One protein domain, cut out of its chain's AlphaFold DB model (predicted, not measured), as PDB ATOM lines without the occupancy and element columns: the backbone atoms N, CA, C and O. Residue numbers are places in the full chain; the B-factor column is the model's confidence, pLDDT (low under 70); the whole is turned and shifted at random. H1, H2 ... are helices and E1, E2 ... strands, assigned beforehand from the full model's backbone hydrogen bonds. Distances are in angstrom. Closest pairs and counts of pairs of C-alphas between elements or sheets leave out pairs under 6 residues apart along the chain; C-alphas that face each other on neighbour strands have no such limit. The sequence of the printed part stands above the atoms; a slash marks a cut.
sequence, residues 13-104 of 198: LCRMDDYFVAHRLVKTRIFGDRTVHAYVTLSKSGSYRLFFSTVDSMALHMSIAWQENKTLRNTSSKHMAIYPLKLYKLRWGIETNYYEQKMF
ATOM      1  N   LEU A  13     145.598 103.626 211.312       64.56
ATOM      2  CA  LEU A  13     145.917 102.336 210.724       64.56
ATOM      3  C   LEU A  13     144.624 101.528 210.644       64.56
ATOM      4  O   LEU A  13     143.967 101.258 211.652       64.56
ATOM      5  N   CYS A  14     144.243 101.145 209.437       71.25
ATOM      6  CA  CYS A  14     143.062 100.331 209.213       71.25
ATOM      7  C   CYS A  14     143.356  99.281 208.152       71.25
ATOM      8  O   CYS A  14     144.118  99.512 207.211       71.25
ATOM      9  N   ARG A  15     142.745  98.112 208.310       76.06
ATOM     10  CA  ARG A  15     142.846  97.030 207.343       76.06
ATOM     11  C   ARG A  15     141.701  97.142 206.344       76.06
ATOM     12  O   ARG A  15     140.539  97.178 206.738       76.06
ATOM     13  N   MET A  16     142.036  97.176 205.060       75.12
ATOM     14  CA  MET A  16     141.074  97.116 203.964       75.12
ATOM     15  C   MET A  16     141.386  95.876 203.134       75.12
ATOM     16  O   MET A  16     142.400  95.841 202.439       75.12
ATOM     17  N   ASP A  17     140.528  94.862 203.225       76.94
ATOM     18  CA  ASP A  17     140.747  93.543 202.623       76.94
ATOM     19  C   ASP A  17     142.125  92.962 203.031       76.94
ATOM     20  O   ASP A  17     142.394  92.670 204.204       76.94
ATOM     21  N   ASP A  18     143.026  92.867 202.056       82.19
ATOM     22  CA  ASP A  18     144.386  92.353 202.169       82.19
ATOM     23  C   ASP A  18     145.463  93.442 202.290       82.19
ATOM     24  O   ASP A  18     146.655  93.143 202.205       82.19
ATOM     25  N   TYR A  19     145.060  94.698 202.499       84.81
ATOM     26  CA  TYR A  19     145.959  95.847 202.579       84.81
ATOM     27  C   TYR A  19     145.937  96.494 203.963       84.81
ATOM     28  O   TYR A  19     144.874  96.690 204.561       84.81
ATOM     29  N   PHE A  20     147.115  96.902 204.439       87.75
ATOM     30  CA  PHE A  20     147.228  97.856 205.541       87.75
ATOM     31  C   PHE A  20     147.181  99.268 204.980       87.75
ATOM     32  O   PHE A  20     147.899  99.577 204.031       87.75
ATOM     33  N   VAL A  21     146.340 100.121 205.552       88.00
ATOM     34  CA  VAL A  21     146.139 101.492 205.089       88.00
ATOM     35  C   VAL A  21     146.498 102.454 206.207       88.00
ATOM     36  O   VAL A  21     145.981 102.334 207.314       88.00
ATOM     37  N   ALA A  22     147.355 103.421 205.891       88.44
ATOM     38  CA  ALA A  22     147.634 104.579 206.726       88.44
ATOM     39  C   ALA A  22     147.117 105.844 206.035       88.44
ATOM     40  O   ALA A  22     147.211 105.981 204.813       88.44
ATOM     41  N   HIS A  23     146.581 106.774 206.820       87.12
ATOM     42  CA  HIS A  23     146.027 108.039 206.341       87.12
ATOM     43  C   HIS A  23     146.678 109.219 207.065       87.12
ATOM     44  O   HIS A  23     146.862 109.168 208.281       87.12
ATOM     45  N   ARG A  24     147.005 110.282 206.316       87.88
ATOM     46  CA  ARG A  24     147.510 111.550 206.857       87.88
ATOM     47  C   ARG A  24     147.079 112.742 206.000       87.88
ATOM     48  O   ARG A  24     146.985 112.639 204.779       87.88
ATOM     49  N   LEU A  25     146.855 113.893 206.631       89.12
ATOM     50  CA  LEU A  25     146.699 115.173 205.932       89.12
ATOM     51  C   LEU A  25     148.071 115.754 205.585       89.12
ATOM     52  O   LEU A  25     148.935 115.877 206.453       89.12
ATOM     53  N   VAL A  26     148.271 116.115 204.320       90.75
ATOM     54  CA  VAL A  26     149.559 116.600 203.809       90.75
ATOM     55  C   VAL A  26     149.375 117.815 202.905       90.75
ATOM     56  O   VAL A  26     148.330 117.990 202.277       90.75
ATOM     57  N   LYS A  27     150.415 118.645 202.799       91.56
ATOM     58  CA  LYS A  27     150.536 119.667 201.754       91.56
ATOM     59  C   LYS A  27     151.526 119.176 200.710       91.56
ATOM     60  O   LYS A  27     152.600 118.691 201.058       91.56
ATOM     61  N   THR A  28     151.173 119.295 199.437       87.06
ATOM     62  CA  THR A  28     152.050 118.894 198.330       87.06
ATOM     63  C   THR A  28     152.054 119.987 197.274       87.06
ATOM     64  O   THR A  28     151.033 120.631 197.058       87.06
ATOM     65  N   ARG A  29     153.169 120.152 196.554       88.81
ATOM     66  CA  ARG A  29     153.251 121.128 195.453       88.81
ATOM     67  C   ARG A  29     152.310 120.805 194.281       88.81
ATOM     68  O   ARG A  29     152.017 121.690 193.490       88.81
ATOM     69  N   ILE A  30     151.827 119.562 194.181       90.62
ATOM     70  CA  ILE A  30     150.973 119.077 193.083       90.62
ATOM     71  C   ILE A  30     149.580 119.720 193.134       90.62
ATOM     72  O   ILE A  30     148.991 120.002 192.096       90.62
ATOM     73  N   PHE A  31     149.062 119.984 194.338       88.56
ATOM     74  CA  PHE A  31     147.719 120.540 194.546       88.56
ATOM     75  C   PHE A  31     147.742 122.009 195.008       88.56
ATOM     76  O   PHE A  31     146.751 122.504 195.553       88.56
ATOM     77  N   GLY A  32     148.862 122.708 194.792       88.31
ATOM     78  CA  GLY A  32     149.067 124.085 195.249       88.31
ATOM     79  C   GLY A  32     149.014 124.201 196.776       88.31
ATOM     80  O   GLY A  32     149.538 123.349 197.489       88.31
ATOM     81  N   ASP A  33     148.338 125.233 197.284       88.31
ATOM     82  CA  ASP A  33     148.237 125.501 198.729       88.31
ATOM     83  C   ASP A  33     147.182 124.651 199.459       88.31
ATOM     84  O   ASP A  33     146.947 124.823 200.660       88.31
ATOM     85  N   ARG A  34     146.533 123.718 198.754       88.06
ATOM     86  CA  ARG A  34     145.487 122.870 199.329       88.06
ATOM     87  C   ARG A  34     146.091 121.760 200.184       88.06
ATOM     88  O   ARG A  34     146.980 121.025 199.753       88.06
ATOM     89  N   THR A  35     145.541 121.588 201.381       90.44
ATOM     90  CA  THR A  35     145.766 120.382 202.184       90.44
ATOM     91  C   THR A  35     144.966 119.233 201.574       90.44
ATOM     92  O   THR A  35     143.781 119.387 201.287       90.44
ATOM     93  N   VAL A  36     145.609 118.085 201.372       92.06
ATOM     94  CA  VAL A  36     145.003 116.890 200.770       92.06
ATOM     95  C   VAL A  36     145.145 115.684 201.690       92.06
ATOM     96  O   VAL A  36     146.077 115.594 202.491       92.06
ATOM     97  N   HIS A  37     144.224 114.736 201.567       90.00
ATOM     98  CA  HIS A  37     144.285 113.464 202.274       90.00
ATOM     99  C   HIS A  37     145.200 112.517 201.498       90.00
ATOM    100  O   HIS A  37     144.918 112.195 200.345       90.00
ATOM    101  N   ALA A  38     146.285 112.069 202.119       91.38
ATOM    102  CA  ALA A  38     147.177 111.053 201.583       91.38
ATOM    103  C   ALA A  38     146.902 109.706 202.245       91.38
ATOM    104  O   ALA A  38     146.819 109.606 203.471       91.38
ATOM    105  N   TYR A  39     146.799 108.674 201.420       90.38
ATOM    106  CA  TYR A  39     146.581 107.295 201.822       90.38
ATOM    107  C   TYR A  39     147.732 106.447 201.315       90.38
ATOM    108  O   TYR A  39     147.991 106.417 200.112       90.38
ATOM    109  N   VAL A  40     148.400 105.745 202.219       91.38
ATOM    110  CA  VAL A  40     149.441 104.780 201.875       91.38
ATOM    111  C   VAL A  40     148.897 103.389 202.132       91.38
ATOM    112  O   VAL A  40     148.481 103.086 203.248       91.38
ATOM    113  N   THR A  41     148.892 102.547 201.104       90.56
ATOM    114  CA  THR A  41     148.494 101.143 201.217       90.56
ATOM    115  C   THR A  41     149.717 100.246 201.116       90.56
ATOM    116  O   THR A  41     150.473 100.387 200.157       90.56
ATOM    117  N   LEU A  42     149.868  99.302 202.040       90.06
ATOM    118  CA  LEU A  42     150.863  98.233 202.004       90.06
ATOM    119  C   LEU A  42     150.177  96.910 201.652       90.06
ATOM    120  O   LEU A  42     149.257  96.481 202.352       90.06
ATOM    121  N   SER A  43     150.610  96.277 200.563       88.38
ATOM    122  CA  SER A  43     150.152  94.941 200.171       88.38
ATOM    123  C   SER A  43     150.835  93.841 200.989       88.38
ATOM    124  O   SER A  43     151.932  94.026 201.514       88.38
ATOM    125  N   LYS A  44     150.247  92.637 200.990       84.25
ATOM    126  CA  LYS A  44     150.904  91.413 201.496       84.25
ATOM    127  C   LYS A  44     152.271  91.142 200.852       84.25
ATOM    128  O   LYS A  44     153.144  90.583 201.498       84.25
ATOM    129  N   SER A  45     152.456  91.542 199.593       86.62
ATOM    130  CA  SER A  45     153.721  91.397 198.860       86.62
ATOM    131  C   SER A  45     154.765  92.474 199.187       86.62
ATOM    132  O   SER A  45     155.826  92.485 198.574       86.62
ATOM    133  N   GLY A  46     154.475  93.392 200.117       86.69
ATOM    134  CA  GLY A  46     155.395  94.457 200.524       86.69
ATOM    135  C   GLY A  46     155.381  95.699 199.626       86.69
ATOM    136  O   GLY A  46     156.220  96.582 199.786       86.69
ATOM    137  N   SER A  47     154.449  95.798 198.673       90.25
ATOM    138  CA  SER A  47     154.345  96.952 197.774       90.25
ATOM    139  C   SER A  47     153.558  98.084 198.428       90.25
ATOM    140  O   SER A  47     152.451  97.874 198.930       90.25
ATOM    141  N   TYR A  48     154.113  99.295 198.363       90.69
ATOM    142  CA  TYR A  48     153.457 100.518 198.811       90.69
ATOM    143  C   TYR A  48     152.807 101.247 197.633       90.69
ATOM    144  O   TYR A  48     153.422 101.420 196.580       90.69
ATOM    145  N   ARG A  49     151.573 101.723 197.813       90.94
ATOM    146  CA  ARG A  49     150.901 102.626 196.866       90.94
ATOM    147  C   ARG A  49     150.399 103.861 197.590       90.94
ATOM    148  O   ARG A  49     149.930 103.763 198.721       90.94
ATOM    149  N   LEU A  50     150.493 105.003 196.919       91.94
ATOM    150  CA  LEU A  50     150.057 106.298 197.424       91.94
ATOM    151  C   LEU A  50     148.821 106.762 196.652       91.94
ATOM    152  O   LEU A  50     148.817 106.769 195.423       91.94
ATOM    153  N   PHE A  51     147.788 107.166 197.379       91.00
ATOM    154  CA  PHE A  51     146.562 107.735 196.835       91.00
ATOM    155  C   PHE A  51     146.283 109.086 197.496       91.00
ATOM    156  O   PHE A  51     146.404 109.219 198.714       91.00
ATOM    157  N   PHE A  52     145.900 110.083 196.700       91.94
ATOM    158  CA  PHE A  52     145.521 111.406 197.190       91.94
ATOM    159  C   PHE A  52     144.030 111.655 196.976       91.94
ATOM    160  O   PHE A  52     143.506 111.409 195.893       91.94
ATOM    161  N   SER A  53     143.370 112.214 197.988       90.19
ATOM    162  CA  SER A  53     142.021 112.765 197.875       90.19
ATOM    163  C   SER A  53     142.031 114.245 198.225       90.19
ATOM    164  O   SER A  53     142.482 114.646 199.298       90.19
ATOM    165  N   THR A  54     141.502 115.063 197.319       90.31
ATOM    166  CA  THR A  54     141.243 116.492 197.550       90.31
ATOM    167  C   THR A  54     139.892 116.739 198.215       90.31
ATOM    168  O   THR A  54     139.591 117.869 198.582       90.31
ATOM    169  N   VAL A  55     139.052 115.707 198.302       86.69
ATOM    170  CA  VAL A  55     137.718 115.780 198.896       86.69
ATOM    171  C   VAL A  55     137.791 115.256 200.319       86.69
ATOM    172  O   VAL A  55     138.407 114.212 200.568       86.69
ATOM    173  N   ASP A  56     137.139 115.976 201.227       81.88
ATOM    174  CA  ASP A  56     137.032 115.569 202.616       81.88
ATOM    175  C   ASP A  56     136.165 114.310 202.776       81.88
ATOM    176  O   ASP A  56     135.158 114.101 202.094       81.88
ATOM    177  N   SER A  57     136.565 113.461 203.718       76.88
ATOM    178  CA  SER A  57     135.912 112.180 203.978       76.88
ATOM    179  C   SER A  57     134.488 112.344 204.519       76.88
ATOM    180  O   SER A  57     133.628 111.527 204.191       76.88
ATOM    181  N   MET A  58     134.199 113.403 205.291       75.12
ATOM    182  CA  MET A  58     132.838 113.653 205.791       75.12
ATOM    183  C   MET A  58     131.889 114.082 204.674       75.12
ATOM    184  O   MET A  58     130.743 113.633 204.639       75.12
ATOM    185  N   ALA A  59     132.376 114.871 203.711       79.56
ATOM    186  CA  ALA A  59     131.588 115.262 202.542       79.56
ATOM    187  C   ALA A  59     131.156 114.046 201.695       79.56
ATOM    188  O   ALA A  59     130.068 114.041 201.120       79.56
ATOM    189  N   LEU A  60     131.975 112.990 201.656       77.31
ATOM    190  CA  LEU A  60     131.678 111.744 200.938       77.31
ATOM    191  C   LEU A  60     130.801 110.768 201.732       77.31
ATOM    192  O   LEU A  60     130.140 109.923 201.137       77.31
ATOM    193  N   HIS A  61     130.774 110.845 203.064       67.81
ATOM    194  CA  HIS A  61     129.929 109.956 203.866       67.81
ATOM    195  C   HIS A  61     128.435 110.188 203.584       67.81
ATOM    196  O   HIS A  61     127.678 109.233 203.393       67.81
ATOM    197  N   MET A  62     128.028 111.456 203.463       59.56
ATOM    198  CA  MET A  62     126.636 111.833 203.203       59.56
ATOM    199  C   MET A  62     126.107 111.327 201.860       59.56
ATOM    200  O   MET A  62     124.926 111.010 201.772       59.56
ATOM    201  N   SER A  63     126.944 111.199 200.827       62.06
ATOM    202  CA  SER A  63     126.510 110.693 199.516       62.06
ATOM    203  C   SER A  63     126.311 109.172 199.489       62.06
ATOM    204  O   SER A  63     125.535 108.669 198.682       62.06
ATOM    205  N   ILE A  64     126.961 108.436 200.396       62.34
ATOM    206  CA  ILE A  64     126.876 106.970 200.481       62.34
ATOM    207  C   ILE A  64     125.807 106.502 201.476       62.34
ATOM    208  O   ILE A  64     125.281 105.402 201.328       62.34
ATOM    209  N   ALA A  65     125.429 107.326 202.458       57.41
ATOM    210  CA  ALA A  65     124.364 107.001 203.415       57.41
ATOM    211  C   ALA A  65     123.014 106.645 202.743       57.41
ATOM    212  O   ALA A  65     122.196 105.945 203.343       57.41
ATOM    213  N   TRP A  66     122.823 107.091 201.495       55.69
ATOM    214  CA  TRP A  66     121.655 106.840 200.645       55.69
ATOM    215  C   TRP A  66     121.820 105.671 199.663       55.69
ATOM    216  O   TRP A  66     120.898 105.389 198.903       55.69
ATOM    217  N   GLN A  67     122.968 104.982 199.645       62.97
ATOM    218  CA  GLN A  67     123.141 103.793 198.808       62.97
ATOM    219  C   GLN A  67     122.487 102.555 199.431       62.97
ATOM    220  O   GLN A  67     122.553 102.326 200.639       62.97
ATOM    221  N   GLU A  68     121.917 101.707 198.571       58.97
ATOM    222  CA  GLU A  68     121.261 100.452 198.961       58.97
ATOM    223  C   GLU A  68     122.237  99.429 199.567       58.97
ATOM    224  O   GLU A  68     121.847  98.579 200.368       58.97
ATOM    225  N   ASN A  69     123.531  99.522 199.242       65.38
ATOM    226  CA  ASN A  69     124.522  98.571 199.728       65.38
ATOM    227  C   ASN A  69     124.824  98.775 201.227       65.38
ATOM    228  O   ASN A  69     125.540  99.693 201.637       65.38
ATOM    229  N   LYS A  70     124.336  97.836 202.047       64.69
ATOM    230  CA  LYS A  70     124.478  97.822 203.513       64.69
ATOM    231  C   LYS A  70     125.933  97.912 203.995       64.69
ATOM    232  O   LYS A  70     126.185  98.498 205.046       64.69
ATOM    233  N   THR A  71     126.892  97.375 203.236       64.19
ATOM    234  CA  THR A  71     128.324  97.412 203.596       64.19
ATOM    235  C   THR A  71     128.923  98.815 203.477       64.19
ATOM    236  O   THR A  71     129.765  99.207 204.287       64.19
ATOM    237  N   LEU A  72     128.453  99.603 202.508       63.62
ATOM    238  CA  LEU A  72     128.867 100.988 202.300       63.62
ATOM    239  C   LEU A  72     128.139 101.938 203.265       63.62
ATOM    240  O   LEU A  72     128.737 102.898 203.754       63.62
ATOM    241  N   ARG A  73     126.885 101.621 203.606       61.91
ATOM    242  CA  ARG A  73     126.043 102.402 204.523       61.91
ATOM    243  C   ARG A  73     126.452 102.286 205.998       61.91
ATOM    244  O   ARG A  73     126.514 103.296 206.687       61.91
ATOM    245  N   ASN A  74     126.780 101.083 206.481       57.00
ATOM    246  CA  ASN A  74     127.013 100.812 207.914       57.00
ATOM    247  C   ASN A  74     128.493 100.859 208.327       57.00
ATOM    248  O   ASN A  74     128.918 100.192 209.273       57.00
ATOM    249  N   THR A  75     129.314 101.605 207.598       62.44
ATOM    250  CA  THR A  75     130.747 101.669 207.868       62.44
ATOM    251  C   THR A  75     131.011 102.515 209.133       62.44
ATOM    252  O   THR A  75     130.540 103.643 209.239       62.44
ATOM    253  N   SER A  76     131.749 101.971 210.114       63.25
ATOM    254  CA  SER A  76     132.006 102.655 211.397       63.25
ATOM    255  C   SER A  76     132.785 103.967 211.229       63.25
ATOM    256  O   SER A  76     133.501 104.148 210.245       63.25
ATOM    257  N   SER A  77     132.707 104.871 212.214       62.56
ATOM    258  CA  SER A  77     133.392 106.178 212.195       62.56
ATOM    259  C   SER A  77     134.890 106.087 211.862       62.56
ATOM    260  O   SER A  77     135.399 106.888 211.086       62.56
ATOM    261  N   LYS A  78     135.589 105.049 212.350       61.94
ATOM    262  CA  LYS A  78     137.011 104.783 212.038       61.94
ATOM    263  C   LYS A  78     137.277 104.509 210.556       61.94
ATOM    264  O   LYS A  78     138.349 104.814 210.050       61.94
ATOM    265  N   HIS A  79     136.310 103.940 209.853       67.75
ATOM    266  CA  HIS A  79     136.427 103.651 208.432       67.75
ATOM    267  C   HIS A  79     135.953 104.818 207.556       67.75
ATOM    268  O   HIS A  79     136.197 104.778 206.350       67.75
ATOM    269  N   MET A  80     135.322 105.858 208.129       73.44
ATOM    270  CA  MET A  80     134.936 107.059 207.377       73.44
ATOM    271  C   MET A  80     136.139 107.731 206.728       73.44
ATOM    272  O   MET A  80     136.068 108.107 205.563       73.44
ATOM    273  N   ALA A  81     137.274 107.776 207.431       76.00
ATOM    274  CA  ALA A  81     138.519 108.322 206.901       76.00
ATOM    275  C   ALA A  81     138.968 107.648 205.591       76.00
ATOM    276  O   ALA A  81     139.691 108.260 204.820       76.00
ATOM    277  N   ILE A  82     138.535 106.414 205.302       80.44
ATOM    278  CA  ILE A  82     138.992 105.592 204.163       80.44
ATOM    279  C   ILE A  82     137.950 105.570 203.033       80.44
ATOM    280  O   ILE A  82     138.147 104.936 201.997       80.44
ATOM    281  N   TYR A  83     136.839 106.297 203.183       80.56
ATOM    282  CA  TYR A  83     135.797 106.395 202.156       80.56
ATOM    283  C   TYR A  83     136.326 106.778 200.773       80.56
ATOM    284  O   TYR A  83     135.959 106.092 199.814       80.56
ATOM    285  N   PRO A  84     137.209 107.791 200.636       85.88
ATOM    286  CA  PRO A  84     137.792 108.121 199.340       85.88
ATOM    287  C   PRO A  84     138.428 106.912 198.647       85.88
ATOM    288  O   PRO A  84     138.231 106.702 197.452       85.88
ATOM    289  N   LEU A  85     139.136 106.071 199.406       84.00
ATOM    290  CA  LEU A  85     139.812 104.890 198.881       84.00
ATOM    291  C   LEU A  85     138.821 103.774 198.506       84.00
ATOM    292  O   LEU A  85     138.975 103.143 197.459       84.00
ATOM    293  N   LYS A  86     137.765 103.559 199.306       80.69
ATOM    294  CA  LYS A  86     136.688 102.604 198.975       80.69
ATOM    295  C   LYS A  86     135.953 102.994 197.689       80.69
ATOM    296  O   LYS A  86     135.725 102.148 196.829       80.69
ATOM    297  N   LEU A  87     135.622 104.274 197.531       81.75
ATOM    298  CA  LEU A  87     135.001 104.796 196.312       81.75
ATOM    299  C   LEU A  87     135.932 104.677 195.105       81.75
ATOM    300  O   LEU A  87     135.500 104.293 194.017       81.75
ATOM    301  N   TYR A  88     137.223 104.946 195.302       85.38
ATOM    302  CA  TYR A  88     138.217 104.761 194.254       85.38
ATOM    303  C   TYR A  88     138.280 103.304 193.775       85.38
ATOM    304  O   TYR A  88     138.387 103.071 192.572       85.38
ATOM    305  N   LYS A  89     138.132 102.323 194.677       82.62
ATOM    306  CA  LYS A  89     138.042 100.899 194.310       82.62
ATOM    307  C   LYS A  89     136.854 100.616 193.382       82.62
ATOM    308  O   LYS A  89     137.022  99.889 192.407       82.62
ATOM    309  N   LEU A  90     135.687 101.218 193.628       82.25
ATOM    310  CA  LEU A  90     134.524 101.089 192.736       82.25
ATOM    311  C   LEU A  90     134.803 101.696 191.356       82.25
ATOM    312  O   LEU A  90     134.562 101.050 190.338       82.25
ATOM    313  N   ARG A  91     135.375 102.908 191.318       87.81
ATOM    314  CA  ARG A  91     135.782 103.569 190.067       87.81
ATOM    315  C   ARG A  91     136.775 102.712 189.277       87.81
ATOM    316  O   ARG A  91     136.627 102.565 188.068       87.81
ATOM    317  N   TRP A  92     137.766 102.137 189.955       86.19
ATOM    318  CA  TRP A  92     138.727 101.218 189.348       86.19
ATOM    319  C   TRP A  92     138.039  99.969 188.789       86.19
ATOM    320  O   TRP A  92     138.366  99.526 187.695       86.19
ATOM    321  N   GLY A  93     137.030  99.444 189.489       86.00
ATOM    322  CA  GLY A  93     136.210  98.336 189.001       86.00
ATOM    323  C   GLY A  93     135.541  98.623 187.652       86.00
ATOM    324  O   GLY A  93     135.508  97.739 186.799       86.00
ATOM    325  N   ILE A  94     135.066  99.854 187.424       85.81
ATOM    326  CA  ILE A  94     134.496 100.278 186.130       85.81
ATOM    327  C   ILE A  94     135.560 100.235 185.028       85.81
ATOM    328  O   ILE A  94     135.306  99.738 183.934       85.81
ATOM    329  N   GLU A  95     136.760 100.733 185.321       89.06
ATOM    330  CA  GLU A  95     137.880 100.760 184.379       89.06
ATOM    331  C   GLU A  95     138.334  99.345 183.993       89.06
ATOM    332  O   GLU A  95     138.430  99.030 182.808       89.06
ATOM    333  N   THR A  96     138.512  98.459 184.976       86.88
ATOM    334  CA  THR A  96     138.810  97.040 184.731       86.88
ATOM    335  C   THR A  96     137.718  96.379 183.889       86.88
ATOM    336  O   THR A  96     138.029  95.691 182.921       86.88
ATOM    337  N   ASN A  97     136.441  96.635 184.198       86.62
ATOM    338  CA  ASN A  97     135.315  96.079 183.446       86.62
ATOM    339  C   ASN A  97     135.354  96.503 181.969       86.62
ATOM    340  O   ASN A  97     135.153  95.676 181.087       86.62
ATOM    341  N   TYR A  98     135.682  97.766 181.693       86.44
ATOM    342  CA  TYR A  98     135.814  98.271 180.328       86.44
ATOM    343  C   TYR A  98     136.929  97.563 179.538       86.44
ATOM    344  O   TYR A  98     136.747  97.236 178.363       86.44
ATOM    345  N   TYR A  99     138.074  97.287 180.168       87.31
ATOM    346  CA  TYR A  99     139.144  96.519 179.525       87.31
ATOM    347  C   TYR A  99     138.757  95.057 179.299       87.31
ATOM    348  O   TYR A  99     139.003  94.520 178.219       87.31
ATOM    349  N   GLU A 100     138.114  94.422 180.277       86.94
ATOM    350  CA  GLU A 100     137.623  93.051 180.135       86.94
ATOM    351  C   GLU A 100     136.609  92.935 178.996       86.94
ATOM    352  O   GLU A 100     136.741  92.031 178.175       86.94
ATOM    353  N   GLN A 101     135.666  93.877 178.881       84.88
ATOM    354  CA  GLN A 101     134.692  93.934 177.785       84.88
ATOM    355  C   GLN A 101     135.368  94.027 176.415       84.88
ATOM    356  O   GLN A 101     134.994  93.298 175.498       84.88
ATOM    357  N   LYS A 102     136.398  94.874 176.276       82.81
ATOM    358  CA  LYS A 102     137.169  94.985 175.025       82.81
ATOM    359  C   LYS A 102     137.827  93.670 174.614       82.81
ATOM    360  O   LYS A 102     137.927  93.399 173.423       82.81
ATOM    361  N   MET A 103     138.274  92.879 175.588       83.62
ATOM    362  CA  MET A 103     138.963  91.605 175.358       83.62
ATOM    363  C   MET A 103     138.015  90.397 175.392       83.62
ATOM    364  O   MET A 103     138.429  89.274 175.119       83.62
ATOM    365  N   PHE A 104     136.746  90.591 175.757       81.75
ATOM    366  CA  PHE A 104     135.778  89.509 175.939       81.75
ATOM    367  C   PHE A 104     135.423  88.824 174.617       81.75
ATOM    368  O   PHE A 104     135.254  87.602 174.578       81.75
TER     369      PHE A 104
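What this domain is: This is residues 13 to 104 of the 198 residues of an uncharacterized protein of Mitsuokella multacida DSM 20544 (UniProt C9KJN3). A strongly twisted, curled sheet of four antiparallel strands has the start of one long helix, H4, packed on it with residues 83 to 88, while the rest of H4, residues 89 to 104, sticks out as a free arm. Three short helices, H1, H2 and H3, make a loose lobe off the sheet, in the stretch of chain between E4 and H4. The printed part has 92 residues with four named strands and then four named helices, in the order E1 E2 E3 E4 H1 H2 H3 H4; the sheet's order is E1 - E2 - E3 - E4, and the class is mixed, helices and strands. The whole is only just compact, close to loose, with a radius of gyration of the C-alphas of 14.7 A, and spans 44 by 31 by 28 A.

How they stand to each other: Strands E1, residues 14 to 16, E2, residues 19 to 27, E3, residues 35 to 43, and E4, residues 48 to 53, form a meander, each strand the antiparallel neighbour of the one before. In the hairpin E1 and E2, N 14 and O 21 are 3.0 A apart, within hydrogen-bond range. In the hairpin E2 and E3, N 22 and O 40 are within range at 2.9 A, and in the hairpin E3 and E4, N 39 and O 51 at 2.8 A. H4, residues 83 to 104, is on the sheet; its closest C-alphas to E4 are those of Ser 53 and Pro 84, 6.4 A apart. H1, residues 57 to 64, is not on the sheet and touches H4 with residues 83 to 84 of H4 alone, the closest C-alphas being those of Ser 57 and Tyr 83 at 6.1 A; their lines stand at a steep tilt of 56 degrees, the same way. H3, residues 77 to 80, only just touches H1, with 3 pairs of C-alphas within 8 A, the closest being Ser 57 and Met 80 at 6.2 A. H2, residues 70 to 73, is close to H1 but not clearly touching, with C-alphas of Ile 64 and Arg 73 6.2 A apart, and H2 and H4 are apart. Every O i to N i+4 pair is within hydrogen-bond range in H4; H1 has 1 of 4, beside 4 of 5 O i to N i+3 pairs, and H2 and H3 are too short for an i+4 pair.

Where its parts are: E1 begins at C-alpha 14, (143.062, 100.331, 209.213). E2 measures 24.3 A, E3 25.9 A and E4 16.8 A from first to last C-alpha. H1 measures 11.0 A. H4 measures 31.2 A, from C-alpha 83 at (135.797, 106.395, 202.156) to C-alpha 104 at (135.778, 89.509, 175.939).

The domain as a whole: The C-alphas of Asp 33 and Phe 104, the two farthest apart, are 44.4 A apart. The printed part has no cut, and no link is long. Mean pLDDT of the printed part is 80.6, and residue 13 and residues 61 to 79 are under 70.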